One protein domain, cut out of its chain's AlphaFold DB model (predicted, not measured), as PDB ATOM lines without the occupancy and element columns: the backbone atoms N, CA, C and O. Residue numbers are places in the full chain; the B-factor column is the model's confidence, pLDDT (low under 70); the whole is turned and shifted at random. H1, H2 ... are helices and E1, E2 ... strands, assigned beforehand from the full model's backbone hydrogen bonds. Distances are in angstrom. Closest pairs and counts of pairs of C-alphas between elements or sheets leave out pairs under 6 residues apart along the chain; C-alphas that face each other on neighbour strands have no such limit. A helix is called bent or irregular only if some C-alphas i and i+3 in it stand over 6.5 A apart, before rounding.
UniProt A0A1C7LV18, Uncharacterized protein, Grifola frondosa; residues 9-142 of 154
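AT A GLANCE: This is residues 9 to 142 of the 154 residues of an uncharacterized protein of Grifola frondosa (UniProt A0A1C7LV18). A strongly twisted sheet of two hairpins, E1 with E2 and E3 with E4, runs on through E4 into E5, which pairs with E6 in a second, small sheet. The helices are spread round this strand path and touch no other helix: H1 grazes the larger sheet beside E4, H2 follows H1, and H3 and H4 lie away from that sheet, with residues 71 to 77 sticking out beyond most of H3. The printed part has 134 residues with four named helices and six named strands, in the order E1 E2 H1 H2 H3 E3 E4 E5 H4 E6. Both sheets, E1 - E2 - E3 - E4 and E5 - E6, are antiparallel, and the class is mixed, helices and strands. The whole is only just compact, close to loose, with a radius of gyration of the C-alphas of 16.7 A and spans of 51 by 41 by 29 A.

HOW THE PARTS SIT: In the larger sheet E1, residues 16 to 19, is an edge strand and the antiparallel neighbour of E2, residues 27 to 30, with N 18 and O 29 2.9 A apart. E2 is antiparallel to E3, residues 88 to 92, with N 90 and O 28 at 2.8 A. E3 is antiparallel to the other edge strand E4, residues 98 to 103, with N 89 and O 102 at 2.8 A. E4 runs on into E5, residues 105 to 108, across a break of 1 residue, at 39 degrees. E5 is antiparallel to E6, residues 138 to 141, with N 139 and O 107 at 2.8 A. H1, residues 34 to 44, only grazes the larger sheet; its closest C-alphas to E4 are those of Asp 36 and Tyr 100, 7.6 A apart. H2, residues 47 to 50, is close but not clearly touching H1, at 5.6 A between the C-alphas of Leu 44 and Cys 50. H3, residues 59 to 72, is not on that sheet and is apart from H1, H2 and E5. The closest C-alphas of E5 and H4, residues 117 to 129, are those of Arg 108 and Asn 127, 7.3 A apart. Every O i to N i+4 pair is within hydrogen-bond range in H3 and H4, and 5 of 7 in H1; H2 is too short for such a pair.

IN THESE COORDINATES: E1 begins at C-alpha 16, (-34.495, -32.728, 41.881). E4, 14.0 A from first to last C-alpha, is the longest strand by residues; E3 measures 12.4 A. H3 is 20.0 A long, H4 18.5 A and H1 15.2 A; H1 is irregular, with C-alphas 35 and 38 7.4 A apart. E6 ends at C-alpha 141, (-52.026, -33.079, 53.073).

THE WHOLE: The C-alphas of Asp 95 and Gln 118, 52.2 A apart, are the two farthest apart. The printed part has no cut, and its one long link, of 15 residues, joins H3 to E3. The mean pLDDT of the printed part is 79.2; residues 49 to 59, 82, 107 and 132 to 142 are under 70.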
ATOM      1  N   LEU A   9     -33.378 -30.568  37.610       89.00
ATOM      2  CA  LEU A   9     -32.211 -30.872  38.442       89.00
ATOM      3  C   LEU A   9     -31.446 -29.586  38.739       89.00
ATOM      4  O   LEU A   9     -31.163 -28.805  37.828       89.00
ATOM      5  N   ASN A  10     -31.114 -29.360  40.007       86.56
ATOM      6  CA  ASN A  10     -30.229 -28.271  40.393       86.56
ATOM      7  C   ASN A  10     -28.809 -28.598  39.879       86.56
ATOM      8  O   ASN A  10     -28.297 -29.673  40.189       86.56
ATOM      9  N   PRO A  11     -28.169 -27.728  39.077       85.00
ATOM     10  CA  PRO A  11     -26.867 -28.028  38.477       85.00
ATOM     11  C   PRO A  11     -25.723 -28.083  39.498       85.00
ATOM     12  O   PRO A  11     -24.737 -28.776  39.254       85.00
ATOM     13  N   ASP A  12     -25.853 -27.380  40.626       86.00
ATOM     14  CA  ASP A  12     -24.814 -27.296  41.652       86.00
ATOM     15  C   ASP A  12     -24.917 -28.449  42.654       86.00
ATOM     16  O   ASP A  12     -23.903 -28.995  43.088       86.00
ATOM     17  N   THR A  13     -26.143 -28.835  43.021       84.94
ATOM     18  CA  THR A  13     -26.388 -29.870  44.044       84.94
ATOM     19  C   THR A  13     -26.795 -31.223  43.467       84.94
ATOM     20  O   THR A  13     -26.697 -32.235  44.156       84.94
ATOM     21  N   GLY A  14     -27.269 -31.263  42.220       86.12
ATOM     22  CA  GLY A  14     -27.880 -32.442  41.604       86.12
ATOM     23  C   GLY A  14     -29.285 -32.765  42.125       86.12
ATOM     24  O   GLY A  14     -29.881 -33.743  41.681       86.12
ATOM     25  N   GLU A  15     -29.830 -31.972  43.053       89.12
ATOM     26  CA  GLU A  15     -31.125 -32.256  43.675       89.12
ATOM     27  C   GLU A  15     -32.286 -32.042  42.687       89.12
ATOM     28  O   GLU A  15     -32.320 -31.020  41.989       89.12
ATOM     29  N   PRO A  16     -33.279 -32.950  42.646       90.25
ATOM     30  CA  PRO A  16     -34.495 -32.728  41.881       90.25
ATOM     31  C   PRO A  16     -35.393 -31.699  42.571       90.25
ATOM     32  O   PRO A  16     -35.632 -31.788  43.770       90.25
ATOM     33  N   PHE A  17     -35.950 -30.750  41.826       92.06
ATOM     34  CA  PHE A  17     -36.878 -29.748  42.344       92.06
ATOM     35  C   PHE A  17     -38.021 -29.465  41.367       92.06
ATOM     36  O   PHE A  17     -37.884 -29.603  40.152       92.06
ATOM     37  N   LEU A  18     -39.163 -29.024  41.892       91.75
ATOM     38  CA  LEU A  18     -40.271 -28.498  41.095       91.75
ATOM     39  C   LEU A  18     -40.291 -26.974  41.205       91.75
ATOM     40  O   LEU A  18     -40.302 -26.446  42.310       91.75
ATOM     41  N   ARG A  19     -40.336 -26.253  40.083       91.69
ATOM     42  CA  ARG A  19     -40.536 -24.795  40.077       91.69
ATOM     43  C   ARG A  19     -41.995 -24.473  39.795       91.69
ATOM     44  O   ARG A  19     -42.575 -25.051  38.873       91.69
ATOM     45  N   LEU A  20     -42.582 -23.557  40.562       90.00
ATOM     46  CA  LEU A  20     -43.937 -23.099  40.267       90.00
ATOM     47  C   LEU A  20     -43.964 -22.292  38.959       90.00
ATOM     48  O   LEU A  20     -42.990 -21.612  38.625       90.00
ATOM     49  N   PRO A  21     -45.069 -22.359  38.197       89.00
ATOM     50  CA  PRO A  21     -45.220 -21.561  36.990       89.00
ATOM     51  C   PRO A  21     -45.386 -20.072  37.321       89.00
ATOM     52  O   PRO A  21     -45.631 -19.676  38.466       89.00
ATOM     53  N   SER A  22     -45.315 -19.248  36.277       87.50
ATOM     54  CA  SER A  22     -45.587 -17.815  36.363       87.50
ATOM     55  C   SER A  22     -46.907 -17.504  37.072       87.50
ATOM     56  O   SER A  22     -47.904 -18.184  36.800       87.50
ATOM     57  N   PRO A  23     -46.958 -16.500  37.971       92.25
ATOM     58  CA  PRO A  23     -45.923 -15.501  38.293       92.25
ATOM     59  C   PRO A  23     -45.090 -15.827  39.550       92.25
ATOM     60  O   PRO A  23     -44.607 -14.919  40.223       92.25
ATOM     61  N   ARG A  24     -45.017 -17.101  39.958       91.25
ATOM     62  CA  ARG A  24     -44.359 -17.523  41.209       91.25
ATOM     63  C   ARG A  24     -43.098 -18.333  40.943       91.25
ATOM     64  O   ARG A  24     -42.792 -19.261  41.685       91.25
ATOM     65  N   GLU A  25     -42.360 -17.993  39.892       94.19
ATOM     66  CA  GLU A  25     -41.150 -18.717  39.496       94.19
ATOM     67  C   GLU A  25     -40.054 -18.667  40.568       94.19
ATOM     68  O   GLU A  25     -39.145 -19.495  40.543       94.19
ATOM     69  N   ASN A  26     -40.140 -17.733  41.520       93.56
ATOM     70  CA  ASN A  26     -39.273 -17.668  42.693       93.56
ATOM     71  C   ASN A  26     -39.582 -18.754  43.738       93.56
ATOM     72  O   ASN A  26     -38.787 -18.939  44.648       93.56
ATOM     73  N   ILE A  27     -40.689 -19.491  43.632       94.12
ATOM     74  CA  ILE A  27     -41.024 -20.581  44.552       94.12
ATOM     75  C   ILE A  27     -40.651 -21.931  43.938       94.12
ATOM     76  O   ILE A  27     -41.066 -22.269  42.823       94.12
ATOM     77  N   ILE A  28     -39.901 -22.725  44.699       93.62
ATOM     78  CA  ILE A  28     -39.517 -24.093  44.351       93.62
ATOM     79  C   ILE A  28     -39.946 -25.081  45.439       93.62
ATOM     80  O   ILE A  28     -40.118 -24.713  46.601       93.62
ATOM     81  N   ILE A  29     -40.105 -26.343  45.056       91.88
ATOM     82  CA  ILE A  29     -40.352 -27.469  45.952       91.88
ATOM     83  C   ILE A  29     -39.158 -28.415  45.846       91.88
ATOM     84  O   ILE A  29     -38.887 -28.932  44.762       91.88
ATOM     85  N   THR A  30     -38.442 -28.622  46.949       92.12
ATOM     86  CA  THR A  30     -37.206 -29.419  47.004       92.12
ATOM     87  C   THR A  30     -37.372 -30.661  47.885       92.12
ATOM     88  O   THR A  30     -38.367 -30.786  48.612       92.12
ATOM     89  N   PRO A  31     -36.394 -31.579  47.879       90.25
ATOM     90  CA  PRO A  31     -36.310 -32.633  48.873       90.25
ATOM     91  C   PRO A  31     -36.062 -32.051  50.281       90.25
ATOM     92  O   PRO A  31     -35.623 -30.897  50.406       90.25
ATOM     93  N   PRO A  32     -36.359 -32.818  51.346       86.44
ATOM     94  CA  PRO A  32     -35.979 -32.480  52.717       86.44
ATOM     95  C   PRO A  32     -34.460 -32.359  52.869       86.44
ATOM     96  O   PRO A  32     -33.718 -33.213  52.391       86.44
ATOM     97  N   ARG A  33     -33.992 -31.337  53.597       88.19
ATOM     98  CA  ARG A  33     -32.590 -31.222  54.024       88.19
ATOM     99  C   ARG A  33     -32.490 -31.360  55.537       88.19
ATOM    100  O   ARG A  33     -33.381 -30.942  56.272       88.19
ATOM    101  N   MET A  34     -31.360 -31.864  56.033       84.81
ATOM    102  CA  MET A  34     -31.132 -31.993  57.482       84.81
ATOM    103  C   MET A  34     -31.189 -30.638  58.212       84.81
ATOM    104  O   MET A  34     -31.593 -30.565  59.369       84.81
ATOM    105  N   SER A  35     -30.836 -29.547  57.521       86.50
ATOM    106  CA  SER A  35     -30.964 -28.174  58.027       86.50
ATOM    107  C   SER A  35     -32.403 -27.780  58.370       86.50
ATOM    108  O   SER A  35     -32.608 -26.886  59.188       86.50
ATOM    109  N   ASP A  36     -33.392 -28.438  57.765       83.25
ATOM    110  CA  ASP A  36     -34.808 -28.116  57.931       83.25
ATOM    111  C   ASP A  36     -35.409 -28.805  59.170       83.25
ATOM    112  O   ASP A  36     -36.510 -28.457  59.593       83.25
ATOM    113  N   ALA A  37     -34.693 -29.757  59.786       83.56
ATOM    114  CA  ALA A  37     -35.219 -30.646  60.824       83.56
ATOM    115  C   ALA A  37     -35.883 -29.902  61.994       83.56
ATOM    116  O   ALA A  37     -36.974 -30.273  62.417       83.56
ATOM    117  N   LEU A  38     -35.268 -28.827  62.501       81.56
ATOM    118  CA  LEU A  38     -35.836 -28.053  63.613       81.56
ATOM    119  C   LEU A  38     -37.127 -27.318  63.220       81.56
ATOM    120  O   LEU A  38     -38.072 -27.261  64.013       81.56
ATOM    121  N   SER A  39     -37.185 -26.788  61.997       81.94
ATOM    122  CA  SER A  39     -38.376 -26.121  61.460       81.94
ATOM    123  C   SER A  39     -39.507 -27.123  61.237       81.94
ATOM    124  O   SER A  39     -40.634 -26.874  61.661       81.94
ATOM    125  N   ILE A  40     -39.188 -28.289  60.668       78.00
ATOM    126  CA  ILE A  40     -40.131 -29.393  60.459       78.00
ATOM    127  C   ILE A  40     -40.694 -29.856  61.799       78.00
ATOM    128  O   ILE A  40     -41.904 -29.877  61.974       78.00
ATOM    129  N   VAL A  41     -39.845 -30.157  62.786       81.12
ATOM    130  CA  VAL A  41     -40.298 -30.582  64.121       81.12
ATOM    131  C   VAL A  41     -41.217 -29.538  64.750       81.12
ATOM    132  O   VAL A  41     -42.205 -29.902  65.382       81.12
ATOM    133  N   SER A  42     -40.933 -28.250  64.569       79.31
ATOM    134  CA  SER A  42     -41.793 -27.184  65.089       79.31
ATOM    135  C   SER A  42     -43.173 -27.188  64.419       79.31
ATOM    136  O   SER A  42     -44.182 -27.105  65.115       79.31
ATOM    137  N   ILE A  43     -43.228 -27.351  63.093       74.00
ATOM    138  CA  ILE A  43     -44.476 -27.421  62.315       74.00
ATOM    139  C   ILE A  43     -45.265 -28.694  62.645       74.00
ATOM    140  O   ILE A  43     -46.464 -28.631  62.894       74.00
ATOM    141  N   LEU A  44     -44.597 -29.846  62.706       72.31
ATOM    142  CA  LEU A  44     -45.225 -31.132  63.009       72.31
ATOM    143  C   LEU A  44     -45.658 -31.264  64.474       72.31
ATOM    144  O   LEU A  44     -46.294 -32.261  64.797       72.31
ATOM    145  N   ASN A  45     -45.322 -30.305  65.345       76.44
ATOM    146  CA  ASN A  45     -45.835 -30.191  66.716       76.44
ATOM    147  C   ASN A  45     -46.942 -29.125  66.862       76.44
ATOM    148  O   ASN A  45     -47.496 -28.971  67.953       76.44
ATOM    149  N   ASP A  46     -47.277 -28.387  65.799       75.44
ATOM    150  CA  ASP A  46     -48.372 -27.415  65.796       75.44
ATOM    151  C   ASP A  46     -49.726 -28.161  65.850       75.44
ATOM    152  O   ASP A  46     -50.025 -28.930  64.934       75.44
ATOM    153  N   PRO A  47     -50.573 -27.995  66.887       73.44
ATOM    154  CA  PRO A  47     -51.777 -28.820  67.061       73.44
ATOM    155  C   PRO A  47     -52.759 -28.821  65.865       73.44
ATOM    156  O   PRO A  47     -53.279 -29.891  65.524       73.44
ATOM    157  N   PRO A  48     -53.025 -27.678  65.195       71.88
ATOM    158  CA  PRO A  48     -53.689 -27.624  63.896       71.88
ATOM    159  C   PRO A  48     -53.117 -28.539  62.811       71.88
ATOM    160  O   PRO A  48     -53.894 -29.012  61.988       71.88
ATOM    161  N   VAL A  49     -51.805 -28.783  62.810       66.12
ATOM    162  CA  VAL A  49     -51.083 -29.613  61.836       66.12
ATOM    163  C   VAL A  49     -51.035 -31.071  62.283       66.12
ATOM    164  O   VAL A  49     -51.416 -31.948  61.512       66.12
ATOM    165  N   CYS A  50     -50.639 -31.344  63.534       66.06
ATOM    166  CA  CYS A  50     -50.445 -32.707  64.051       66.06
ATOM    167  C   CYS A  50     -51.649 -33.613  63.817       66.06
ATOM    168  O   CYS A  50     -51.499 -34.800  63.550       66.06
ATOM    169  N   ARG A  51     -52.859 -33.056  63.934       66.62
ATOM    170  CA  ARG A  51     -54.106 -33.816  63.787       66.62
ATOM    171  C   ARG A  51     -54.308 -34.410  62.389       66.62
ATOM    172  O   ARG A  51     -55.168 -35.273  62.240       66.62
ATOM    173  N   TRP A  52     -53.586 -33.905  61.390       62.97
ATOM    174  CA  TRP A  52     -53.650 -34.350  59.999       62.97
ATOM    175  C   TRP A  52     -52.468 -35.249  59.612       62.97
ATOM    176  O   TRP A  52     -52.426 -35.732  58.483       62.97
ATOM    177  N   LEU A  53     -51.528 -35.496  60.530       63.53
ATOM    178  CA  LEU A  53     -50.395 -36.389  60.310       63.53
ATOM    179  C   LEU A  53     -50.784 -37.820  60.694       63.53
ATOM    180  O   LEU A  53     -51.057 -38.098  61.860       63.53
ATOM    181  N   ASP A  54     -50.789 -38.728  59.720       59.00
ATOM    182  CA  ASP A  54     -51.038 -40.161  59.959       59.00
ATOM    183  C   ASP A  54     -49.725 -40.926  60.215       59.00
ATOM    184  O   ASP A  54     -49.667 -41.854  61.019       59.00
ATOM    185  N   SER A  55     -48.641 -40.490  59.567       57.09
ATOM    186  CA  SER A  55     -47.283 -41.010  59.739       57.09
ATOM    187  C   SER A  55     -46.246 -40.016  59.199       57.09
ATOM    188  O   SER A  55     -46.584 -39.201  58.339       57.09
ATOM    189  N   PRO A  56     -44.976 -40.082  59.640       54.97
ATOM    190  CA  PRO A  56     -43.901 -39.322  59.013       54.97
ATOM    191  C   PRO A  56     -43.681 -39.808  57.565       54.97
ATOM    192  O   PRO A  56     -43.577 -41.017  57.359       54.97
ATOM    193  N   PRO A  57     -43.582 -38.913  56.569       58.16
ATOM    194  CA  PRO A  57     -43.310 -39.307  55.187       58.16
ATOM    195  C   PRO A  57     -41.854 -39.774  54.997       58.16
ATOM    196  O   PRO A  57     -40.914 -39.050  55.353       58.16
ATOM    197  N   ASP A  58     -41.661 -40.954  54.394       67.12
ATOM    198  CA  ASP A  58     -40.350 -41.545  54.064       67.12
ATOM    199  C   ASP A  58     -39.888 -41.115  52.662       67.12
ATOM    200  O   ASP A  58     -40.126 -41.787  51.658       67.12
ATOM    201  N   THR A  59     -39.273 -39.933  52.575       68.56
ATOM    202  CA  THR A  59     -38.820 -39.365  51.294       68.56
ATOM    203  C   THR A  59     -37.479 -39.914  50.821       68.56
ATOM    204  O   THR A  59     -37.229 -39.913  49.616       68.56
ATOM    205  N   ASP A  60     -36.654 -40.457  51.715       75.75
ATOM    206  CA  ASP A  60     -35.344 -41.003  51.348       75.75
ATOM    207  C   ASP A  60     -35.497 -42.257  50.478       75.75
ATOM    208  O   ASP A  60     -34.835 -42.383  49.443       75.75
ATOM    209  N   ALA A  61     -36.437 -43.143  50.828       78.38
ATOM    210  CA  ALA A  61     -36.751 -44.321  50.021       78.38
ATOM    211  C   ALA A  61     -37.263 -43.947  48.615       78.38
ATOM    212  O   ALA A  61     -36.885 -44.575  47.624       78.38
ATOM    213  N   ILE A  62     -38.078 -42.891  48.512       78.88
ATOM    214  CA  ILE A  62     -38.655 -42.413  47.241       78.88
ATOM    215  C   ILE A  62     -37.567 -41.821  46.338       78.88
ATOM    216  O   ILE A  62     -37.542 -42.088  45.134       78.88
ATOM    217  N   LEU A  63     -36.655 -41.027  46.906       80.94
ATOM    218  CA  LEU A  63     -35.517 -40.467  46.175       80.94
ATOM    219  C   LEU A  63     -34.592 -41.569  45.661       80.94
ATOM    220  O   LEU A  63     -34.176 -41.525  44.504       80.94
ATOM    221  N   GLN A  64     -34.318 -42.577  46.491       83.56
ATOM    222  CA  GLN A  64     -33.506 -43.723  46.095       83.56
ATOM    223  C   GLN A  64     -34.165 -44.523  44.965       83.56
ATOM    224  O   GLN A  64     -33.488 -44.894  44.006       83.56
ATOM    225  N   GLU A  65     -35.477 -44.766  45.038       83.44
ATOM    226  CA  GLU A  65     -36.222 -45.424  43.959       83.44
ATOM    227  C   GLU A  65     -36.127 -44.631  42.645       83.44
ATOM    228  O   GLU A  65     -35.867 -45.220  41.592       83.44
ATOM    229  N   LEU A  66     -36.286 -43.304  42.698       81.75
ATOM    230  CA  LEU A  66     -36.178 -42.436  41.522       81.75
ATOM    231  C   LEU A  66     -34.766 -42.464  40.917       81.75
ATOM    232  O   LEU A  66     -34.610 -42.561  39.696       81.75
ATOM    233  N   GLU A  67     -33.736 -42.418  41.762       84.31
ATOM    234  CA  GLU A  67     -32.342 -42.473  41.324       84.31
ATOM    235  C   GLU A  67     -32.010 -43.821  40.666       84.31
ATOM    236  O   GLU A  67     -31.371 -43.856  39.611       84.31
ATOM    237  N   LEU A  68     -32.469 -44.931  41.255       84.19
ATOM    238  CA  LEU A  68     -32.296 -46.272  40.693       84.19
ATOM    239  C   LEU A  68     -33.001 -46.405  39.343       84.19
ATOM    240  O   LEU A  68     -32.367 -46.823  38.376       84.19
ATOM    241  N   ALA A  69     -34.259 -45.967  39.239       80.06
ATOM    242  CA  ALA A  69     -34.993 -45.980  37.977       80.06
ATOM    243  C   ALA A  69     -34.276 -45.161  36.891       80.06
ATOM    244  O   ALA A  69     -34.152 -45.606  35.748       80.06
ATOM    245  N   SER A  70     -33.723 -44.002  37.265       80.12
ATOM    246  CA  SER A  70     -32.938 -43.173  36.350       80.12
ATOM    247  C   SER A  70     -31.615 -43.810  35.921       80.12
ATOM    248  O   SER A  70     -31.123 -43.475  34.843       80.12
ATOM    249  N   LYS A  71     -31.011 -44.670  36.747       83.56
ATOM    250  CA  LYS A  71     -29.770 -45.392  36.425       83.56
ATOM    251  C   LYS A  71     -30.026 -46.620  35.554       83.56
ATOM    252  O   LYS A  71     -29.217 -46.905  34.676       83.56
ATOM    253  N   GLU A  72     -31.116 -47.341  35.809       85.50
ATOM    254  CA  GLU A  72     -31.463 -48.581  35.105       85.50
ATOM    255  C   GLU A  72     -31.889 -48.337  33.653       85.50
ATOM    256  O   GLU A  72     -31.500 -49.105  32.774       85.50
ATOM    257  N   ASP A  73     -32.641 -47.264  33.388       79.25
ATOM    258  CA  ASP A  73     -33.113 -46.943  32.035       79.25
ATOM    259  C   ASP A  73     -33.086 -45.430  31.750       79.25
ATOM    260  O   ASP A  73     -34.134 -44.800  31.681       79.25
ATOM    261  N   PRO A  74     -31.918 -44.792  31.565       75.00
ATOM    262  CA  PRO A  74     -31.806 -43.328  31.500       75.00
ATOM    263  C   PRO A  74     -32.664 -42.642  30.421       75.00
ATOM    264  O   PRO A  74     -33.025 -41.471  30.565       75.00
ATOM    265  N   GLU A  75     -32.980 -43.359  29.338       78.56
ATOM    266  CA  GLU A  75     -33.786 -42.867  28.215       78.56
ATOM    267  C   GLU A  75     -35.232 -43.386  28.223       78.56
ATOM    268  O   GLU A  75     -36.007 -43.050  27.321       78.56
ATOM    269  N   GLY A  76     -35.593 -44.164  29.243       70.62
ATOM    270  CA  GLY A  76     -36.920 -44.719  29.450       70.62
ATOM    271  C   GLY A  76     -38.013 -43.665  29.647       70.62
ATOM    272  O   GLY A  76     -37.740 -42.491  29.910       70.62
ATOM    273  N   PRO A  77     -39.289 -44.059  29.514       73.31
ATOM    274  CA  PRO A  77     -40.403 -43.177  29.844       73.31
ATOM    275  C   PRO A  77     -40.397 -42.827  31.346       73.31
ATOM    276  O   PRO A  77     -39.962 -43.655  32.148       73.31
ATOM    277  N   PRO A  78     -40.931 -41.654  31.751       71.56
ATOM    278  CA  PRO A  78     -41.025 -41.278  33.160       71.56
ATOM    279  C   PRO A  78     -41.701 -42.358  34.006       71.56
ATOM    280  O   PRO A  78     -42.781 -42.850  33.658       71.56
ATOM    281  N   ARG A  79     -41.082 -42.713  35.136       72.25
ATOM    282  CA  ARG A  79     -41.647 -43.687  36.070       72.25
ATOM    283  C   ARG A  79     -42.779 -43.062  36.886       72.25
ATOM    284  O   ARG A  79     -42.633 -41.989  37.463       72.25
ATOM    285  N   LEU A  80     -43.905 -43.770  36.976       71.94
ATOM    286  CA  LEU A  80     -44.981 -43.420  37.900       71.94
ATOM    287  C   LEU A  80     -44.592 -43.827  39.320       71.94
ATOM    288  O   LEU A  80     -44.421 -45.011  39.605       71.94
ATOM    289  N   MET A  81     -44.483 -42.837  40.200       71.88
ATOM    290  CA  MET A  81     -44.133 -43.026  41.605       71.88
ATOM    291  C   MET A  81     -45.393 -43.093  42.471       71.88
ATOM    292  O   MET A  81     -46.404 -42.448  42.189       71.88
ATOM    293  N   ASN A  82     -45.323 -43.857  43.561       68.62
ATOM    294  CA  ASN A  82     -46.410 -43.969  44.538       68.62
ATOM    295  C   ASN A  82     -46.438 -42.838  45.575       68.62
ATOM    296  O   ASN A  82     -47.343 -42.824  46.408       68.62
ATOM    297  N   ALA A  83     -45.464 -41.930  45.530       72.31
ATOM    298  CA  ALA A  83     -45.312 -40.813  46.450       72.31
ATOM    299  C   ALA A  83     -44.427 -39.712  45.830       72.31
ATOM    300  O   ALA A  83     -43.825 -39.912  44.769       72.31
ATOM    301  N   CYS A  84     -44.378 -38.537  46.464       76.94
ATOM    302  CA  CYS A  84     -43.682 -37.369  45.925       76.94
ATOM    303  C   CYS A  84     -42.246 -37.232  46.483       76.94
ATOM    304  O   CYS A  84     -42.074 -37.182  47.701       76.94
ATOM    305  N   PRO A  85     -41.208 -37.125  45.627       80.19
ATOM    306  CA  PRO A  85     -39.813 -36.986  46.068       80.19
ATOM    307  C   PRO A  85     -39.460 -35.579  46.585       80.19
ATOM    308  O   PRO A  85     -38.385 -35.381  47.145       80.19
ATOM    309  N   VAL A  86     -40.337 -34.588  46.386       86.19
ATOM    310  CA  VAL A  86     -40.124 -33.192  46.791       86.19
ATOM    311  C   VAL A  86     -41.296 -32.703  47.631       86.19
ATOM    312  O   VAL A  86     -42.451 -32.973  47.313       86.19
ATOM    313  N   ARG A  87     -41.002 -31.978  48.713       84.88
ATOM    314  CA  ARG A  87     -42.016 -31.518  49.678       84.88
ATOM    315  C   ARG A  87     -41.689 -30.207  50.383       84.88
ATOM    316  O   ARG A  87     -42.581 -29.593  50.953       84.88
ATOM    317  N   MET A  88     -40.445 -29.738  50.342       88.38
ATOM    318  CA  MET A  88     -40.047 -28.506  51.026       88.38
ATOM    319  C   MET A  88     -40.287 -27.297  50.138       88.38
ATOM    320  O   MET A  88     -39.660 -27.168  49.093       88.38
ATOM    321  N   ILE A  89     -41.170 -26.399  50.564       90.81
ATOM    322  CA  ILE A  89     -41.448 -25.141  49.875       90.81
ATOM    323  C   ILE A  89     -40.335 -24.155  50.219       90.81
ATOM    324  O   ILE A  89     -40.094 -23.854  51.393       90.81
ATOM    325  N   ARG A  90     -39.673 -23.628  49.191       92.00
ATOM    326  CA  ARG A  90     -38.608 -22.634  49.322       92.00
ATOM    327  C   ARG A  90     -38.845 -21.452  48.397       92.00
ATOM    328  O   ARG A  90     -39.407 -21.602  47.315       92.00
ATOM    329  N   GLU A  91     -38.369 -20.293  48.818       93.62
ATOM    330  CA  GLU A  91     -38.260 -19.104  47.981       93.62
ATOM    331  C   GLU A  91     -36.807 -18.890  47.568       93.62
ATOM    332  O   GLU A  91     -35.923 -18.800  48.417       93.62
ATOM    333  N   VAL A  92     -36.580 -18.781  46.268       94.19
ATOM    334  CA  VAL A  92     -35.315 -18.373  45.668       94.19
ATOM    335  C   VAL A  92     -35.264 -16.847  45.660       94.19
ATOM    336  O   VAL A  92     -36.143 -16.197  45.092       94.19
ATOM    337  N   LYS A  93     -34.248 -16.281  46.308       94.50
ATOM    338  CA  LYS A  93     -33.975 -14.841  46.353       94.50
ATOM    339  C   LYS A  93     -33.190 -14.389  45.118       94.50
ATOM    340  O   LYS A  93     -32.665 -15.212  44.370       94.50
ATOM    341  N   ASP A  94     -33.077 -13.074  44.928       93.06
ATOM    342  CA  ASP A  94     -32.369 -12.475  43.783       93.06
ATOM    343  C   ASP A  94     -30.882 -12.868  43.713       93.06
ATOM    344  O   ASP A  94     -30.301 -12.917  42.631       93.06
ATOM    345  N   ASP A  95     -30.264 -13.170  44.860       92.44
ATOM    346  CA  ASP A  95     -28.879 -13.650  44.964       92.44
ATOM    347  C   ASP A  95     -28.733 -15.169  44.740       92.44
ATOM    348  O   ASP A  95     -27.627 -15.703  44.822       92.44
ATOM    349  N   GLY A  96     -29.838 -15.865  44.454       89.81
ATOM    350  CA  GLY A  96     -29.899 -17.312  44.271       89.81
ATOM    351  C   GLY A  96     -30.021 -18.112  45.569       89.81
ATOM    352  O   GLY A  96     -30.154 -19.334  45.506       89.81
ATOM    353  N   SER A  97     -30.007 -17.465  46.740       91.06
ATOM    354  CA  SER A  97     -30.191 -18.160  48.015       91.06
ATOM    355  C   SER A  97     -31.614 -18.697  48.169       91.06
ATOM    356  O   SER A  97     -32.585 -18.114  47.688       91.06
ATOM    357  N   GLU A  98     -31.744 -19.832  48.854       92.75
ATOM    358  CA  GLU A  98     -33.021 -20.513  49.056       92.75
ATOM    359  C   GLU A  98     -33.477 -20.403  50.513       92.75
ATOM    360  O   GLU A  98     -32.849 -20.951  51.424       92.75
ATOM    361  N   VAL A  99     -34.618 -19.757  50.738       90.56
ATOM    362  CA  VAL A  99     -35.225 -19.603  52.064       90.56
ATOM    363  C   VAL A  99     -36.345 -20.619  52.240       90.56
ATOM    364  O   VAL A  99     -37.270 -20.674  51.435       90.56
ATOM    365  N   TYR A 100     -36.277 -21.421  53.303       87.69
ATOM    366  CA  TYR A 100     -37.345 -22.350  53.677       87.69
ATOM    367  C   TYR A 100     -38.615 -21.589  54.081       87.69
ATOM    368  O   TYR A 100     -38.561 -20.713  54.943       87.69
ATOM    369  N   LEU A 101     -39.750 -21.949  53.480       86.31
ATOM    370  CA  LEU A 101     -41.058 -21.353  53.765       86.31
ATOM    371  C   LEU A 101     -42.045 -22.331  54.409       86.31
ATOM    372  O   LEU A 101     -42.982 -21.893  55.076       86.31
ATOM    373  N   GLY A 102     -41.880 -23.638  54.195       83.00
ATOM    374  CA  GLY A 102     -42.795 -24.644  54.728       83.00
ATOM    375  C   GLY A 102     -42.670 -26.001  54.047       83.00
ATOM    376  O   GLY A 102     -41.734 -26.254  53.291       83.00
ATOM    377  N   GLU A 103     -43.637 -26.873  54.306       78.56
ATOM    378  CA  GLU A 103     -43.685 -28.238  53.783       78.56
ATOM    379  C   GLU A 103     -45.066 -28.537  53.180       78.56
ATOM    380  O   GLU A 103     -46.092 -28.059  53.663       78.56
ATOM    381  N   LEU A 104     -45.080 -29.321  52.105       77.31
ATOM    382  CA  LEU A 104     -46.256 -29.819  51.405       77.31
ATOM    383  C   LEU A 104     -46.212 -31.343  51.391       77.31
ATOM    384  O   LEU A 104     -45.289 -31.922  50.826       77.31
ATOM    385  N   THR A 105     -47.239 -32.000  51.917       71.06
ATOM    386  CA  THR A 105     -47.312 -33.461  51.898       71.06
ATOM    387  C   THR A 105     -48.280 -33.924  50.808       71.06
ATOM    388  O   THR A 105     -49.451 -33.540  50.787       71.06
ATOM    389  N   LEU A 106     -47.790 -34.745  49.878       70.69
ATOM    390  CA  LEU A 106     -48.578 -35.355  48.804       70.69
ATOM    391  C   LEU A 106     -48.519 -36.871  48.954       70.69
ATOM    392  O   LEU A 106     -47.605 -37.515  48.442       70.69
ATOM    393  N   ASP A 107     -49.515 -37.418  49.641       69.38
ATOM    394  CA  ASP A 107     -49.596 -38.838  49.962       69.38
ATOM    395  C   ASP A 107     -50.945 -39.418  49.542       69.38
ATOM    396  O   ASP A 107     -51.902 -38.712  49.201       69.38
ATOM    397  N   ARG A 108     -51.043 -40.746  49.546       72.56
ATOM    398  CA  ARG A 108     -52.332 -41.415  49.357       72.56
ATOM    399  C   ARG A 108     -53.287 -40.996  50.472       72.56
ATOM    400  O   ARG A 108     -52.910 -40.953  51.639       72.56
ATOM    401  N   CYS A 109     -54.536 -40.701  50.108       72.56
ATOM    402  CA  CYS A 109     -55.536 -40.264  51.079       72.56
ATOM    403  C   CYS A 109     -55.730 -41.323  52.177       72.56
ATOM    404  O   CYS A 109     -56.120 -42.455  51.885       72.56
ATOM    405  N   GLY A 110     -55.477 -40.930  53.430       75.81
ATOM    406  CA  GLY A 110     -55.703 -41.750  54.624       75.81
ATOM    407  C   GLY A 110     -57.124 -41.653  55.190       75.81
ATOM    408  O   GLY A 110     -57.379 -42.177  56.270       75.81
ATOM    409  N   TYR A 111     -58.040 -40.960  54.499       78.31
ATOM    410  CA  TYR A 111     -59.439 -40.740  54.898       78.31
ATOM    411  C   TYR A 111     -59.608 -40.230  56.349       78.31
ATOM    412  O   TYR A 111     -60.335 -40.844  57.133       78.31
ATOM    413  N   PRO A 112     -58.967 -39.104  56.728       72.00
ATOM    414  CA  PRO A 112     -58.948 -38.622  58.117       72.00
ATOM    415  C   PRO A 112     -60.339 -38.265  58.669       72.00
ATOM    416  O   PRO A 112     -60.555 -38.300  59.879       72.00
ATOM    417  N   ASP A 113     -61.299 -37.960  57.793       79.44
ATOM    418  CA  ASP A 113     -62.672 -37.625  58.178       79.44
ATOM    419  C   ASP A 113     -63.538 -38.860  58.506       79.44
ATOM    420  O   ASP A 113     -64.629 -38.727  59.072       79.44
ATOM    421  N   VAL A 114     -63.068 -40.074  58.188       83.75
ATOM    422  CA  VAL A 114     -63.774 -41.329  58.487       83.75
ATOM    423  C   VAL A 114     -63.491 -41.734  59.935       83.75
ATOM    424  O   VAL A 114     -62.405 -42.196  60.276       83.75
ATOM    425  N   ARG A 115     -64.491 -41.553  60.807       86.94
ATOM    426  CA  ARG A 115     -64.374 -41.826  62.255       86.94
ATOM    427  C   ARG A 115     -64.360 -43.310  62.616       86.94
ATOM    428  O   ARG A 115     -63.837 -43.664  63.669       86.94
ATOM    429  N   ASP A 116     -64.982 -44.152  61.797       92.94
ATOM    430  CA  ASP A 116     -64.965 -45.600  61.996       92.94
ATOM    431  C   ASP A 116     -63.611 -46.151  61.543       92.94
ATOM    432  O   ASP A 116     -63.256 -46.077  60.367       92.94
ATOM    433  N   TRP A 117     -62.846 -46.687  62.493       85.12
ATOM    434  CA  TRP A 117     -61.492 -47.160  62.237       85.12
ATOM    435  C   TRP A 117     -61.448 -48.370  61.295       85.12
ATOM    436  O   TRP A 117     -60.511 -48.470  60.509       85.12
ATOM    437  N   GLN A 118     -62.449 -49.259  61.332       91.62
ATOM    438  CA  GLN A 118     -62.484 -50.453  60.476       91.62
ATOM    439  C   GLN A 118     -62.787 -50.065  59.036       91.62
ATOM    440  O   GLN A 118     -62.159 -50.563  58.100       91.62
ATOM    441  N   GLU A 119     -63.725 -49.135  58.861       90.50
ATOM    442  CA  GLU A 119     -64.057 -48.608  57.542       90.50
ATOM    443  C   GLU A 119     -62.899 -47.789  56.964       90.50
ATOM    444  O   GLU A 119     -62.549 -47.952  55.795       90.50
ATOM    445  N   ARG A 120     -62.241 -46.967  57.791       83.88
ATOM    446  CA  ARG A 120     -61.029 -46.241  57.395       83.88
ATOM    447  C   ARG A 120     -59.921 -47.200  56.956       83.88
ATOM    448  O   ARG A 120     -59.331 -46.994  55.901       83.88
ATOM    449  N   GLU A 121     -59.669 -48.270  57.712       85.56
ATOM    450  CA  GLU A 121     -58.663 -49.276  57.356       85.56
ATOM    451  C   GLU A 121     -58.998 -49.978  56.029       85.56
ATOM    452  O   GLU A 121     -58.125 -50.123  55.167       85.56
ATOM    453  N   ARG A 122     -60.264 -50.371  55.830       91.12
ATOM    454  CA  ARG A 122     -60.741 -50.965  54.571       91.12
ATOM    455  C   ARG A 122     -60.493 -50.024  53.392       91.12
ATOM    456  O   ARG A 122     -59.911 -50.446  52.393       91.12
ATOM    457  N   LEU A 123     -60.879 -48.754  53.524       84.00
ATOM    458  CA  LEU A 123     -60.688 -47.733  52.492       84.00
ATOM    459  C   LEU A 123     -59.204 -47.476  52.203       84.00
ATOM    460  O   LEU A 123     -58.833 -47.372  51.035       84.00
ATOM    461  N   CYS A 124     -58.346 -47.417  53.226       81.94
ATOM    462  CA  CYS A 124     -56.897 -47.280  53.050       81.94
ATOM    463  C   CYS A 124     -56.296 -48.478  52.300       81.94
ATOM    464  O   CYS A 124     -55.482 -48.280  51.400       81.94
ATOM    465  N   ARG A 125     -56.727 -49.708  52.614       84.19
ATOM    466  CA  ARG A 125     -56.270 -50.932  51.935       84.19
ATOM    467  C   ARG A 125     -56.682 -50.953  50.467       84.19
ATOM    468  O   ARG A 125     -55.834 -51.128  49.597       84.19
ATOM    469  N   GLU A 126     -57.950 -50.669  50.186       85.00
ATOM    470  CA  GLU A 126     -58.444 -50.521  48.812       85.00
ATOM    471  C   GLU A 126     -57.713 -49.399  48.072       85.00
ATOM    472  O   GLU A 126     -57.434 -49.510  46.880       85.00
ATOM    473  N   ASN A 127     -57.372 -48.313  48.770       78.88
ATOM    474  CA  ASN A 127     -56.610 -47.224  48.181       78.88
ATOM    475  C   ASN A 127     -55.158 -47.618  47.894       78.88
ATOM    476  O   ASN A 127     -54.625 -47.157  46.894       78.88
ATOM    477  N   ALA A 128     -54.526 -48.464  48.710       78.94
ATOM    478  CA  ALA A 128     -53.161 -48.949  48.492       78.94
ATOM    479  C   ALA A 128     -53.047 -49.860  47.257       78.94
ATOM    480  O   ALA A 128     -52.029 -49.841  46.571       78.94
ATOM    481  N   GLU A 129     -54.108 -50.602  46.932       81.62
ATOM    482  CA  GLU A 129     -54.159 -51.500  45.769       81.62
ATOM    483  C   GLU A 129     -54.384 -50.763  44.437       81.62
ATOM    484  O   GLU A 129     -54.134 -51.310  43.358       81.62
ATOM    485  N   LYS A 130     -54.837 -49.505  44.481       79.19
ATOM    486  CA  LYS A 130     -55.046 -48.699  43.273       79.19
ATOM    487  C   LYS A 130     -53.724 -48.274  42.647       79.19
ATOM    488  O   LYS A 130     -52.773 -47.870  43.323       79.19
ATOM    489  N   ARG A 131     -53.708 -48.260  41.320       74.12
ATOM    490  CA  ARG A 131     -52.545 -47.840  40.541       74.12
ATOM    491  C   ARG A 131     -52.363 -46.308  40.565       74.12
ATOM    492  O   ARG A 131     -53.388 -45.618  40.618       74.12
ATOM    493  N   PRO A 132     -51.120 -45.783  40.511       66.19
ATOM    494  CA  PRO A 132     -50.807 -44.344  40.574       66.19
ATOM    495  C   PRO A 132     -51.601 -43.459  39.609       66.19
ATOM    496  O   PRO A 132     -51.889 -42.308  39.915       66.19
ATOM    497  N   GLU A 133     -51.977 -43.995  38.450       66.44
ATOM    498  CA  GLU A 133     -52.724 -43.292  37.407       66.44
ATOM    499  C   GLU A 133     -54.197 -43.013  37.757       66.44
ATOM    500  O   GLU A 133     -54.891 -42.336  36.997       66.44
ATOM    501  N   THR A 134     -54.701 -43.526  38.885       62.28
ATOM    502  CA  THR A 134     -56.104 -43.352  39.284       62.28
ATOM    503  C   THR A 134     -56.363 -41.902  39.728       62.28
ATOM    504  O   THR A 134     -55.745 -41.440  40.688       62.28
ATOM    505  N   PRO A 135     -57.296 -41.154  39.104       57.47
ATOM    506  CA  PRO A 135     -57.632 -39.801  39.549       57.47
ATOM    507  C   PRO A 135     -58.168 -39.780  40.990       57.47
ATOM    508  O   PRO A 135     -58.939 -40.655  41.380       57.47
ATOM    509  N   GLY A 136     -57.779 -38.772  41.781       56.03
ATOM    510  CA  GLY A 136     -58.231 -38.613  43.174       56.03
ATOM    511  C   GLY A 136     -57.581 -39.572  44.182       56.03
ATOM    512  O   GLY A 136     -58.055 -39.691  45.307       56.03
ATOM    513  N   LEU A 137     -56.516 -40.271  43.777       54.78
ATOM    514  CA  LEU A 137     -55.786 -41.227  44.611       54.78
ATOM    515  C   LEU A 137     -54.931 -40.569  45.697       54.78
ATOM    516  O   LEU A 137     -54.830 -41.070  46.823       54.78
ATOM    517  N   PHE A 138     -54.324 -39.444  45.331       53.56
ATOM    518  CA  PHE A 138     -53.499 -38.626  46.198       53.56
ATOM    519  C   PHE A 138     -54.371 -37.583  46.892       53.56
ATOM    520  O   PHE A 138     -55.117 -36.849  46.242       53.56
ATOM    521  N   GLY A 139     -54.283 -37.544  48.218       50.34
ATOM    522  CA  GLY A 139     -54.752 -36.417  49.004       50.34
ATOM    523  C   GLY A 139     -53.634 -35.386  49.093       50.34
ATOM    524  O   GLY A 139     -52.463 -35.734  49.240       50.34
ATOM    525  N   VAL A 140     -53.984 -34.107  49.010       47.06
ATOM    526  CA  VAL A 140     -53.061 -33.054  49.432       47.06
ATOM    527  C   VAL A 140     -53.200 -32.938  50.943       47.06
ATOM    528  O   VAL A 140     -54.217 -32.456  51.439       47.06
ATOM    529  N   GLY A 141     -52.202 -33.428  51.675       43.31
ATOM    530  CA  GLY A 141     -52.026 -33.079  53.073       43.31
ATOM    531  C   GLY A 141     -51.481 -31.659  53.123       43.31
ATOM    532  O   GLY A 141     -50.276 -31.439  52.986       43.31
ATOM    533  N   GLU A 142     -52.364 -30.670  53.250       37.31
ATOM    534  CA  GLU A 142     -51.936 -29.290  53.462       37.31
ATOM    535  C   GLU A 142     -51.399 -29.141  54.890       37.31
ATOM    536  O   GLU A 142     -52.115 -28.768  55.815       37.31
TER     537      GLU A 142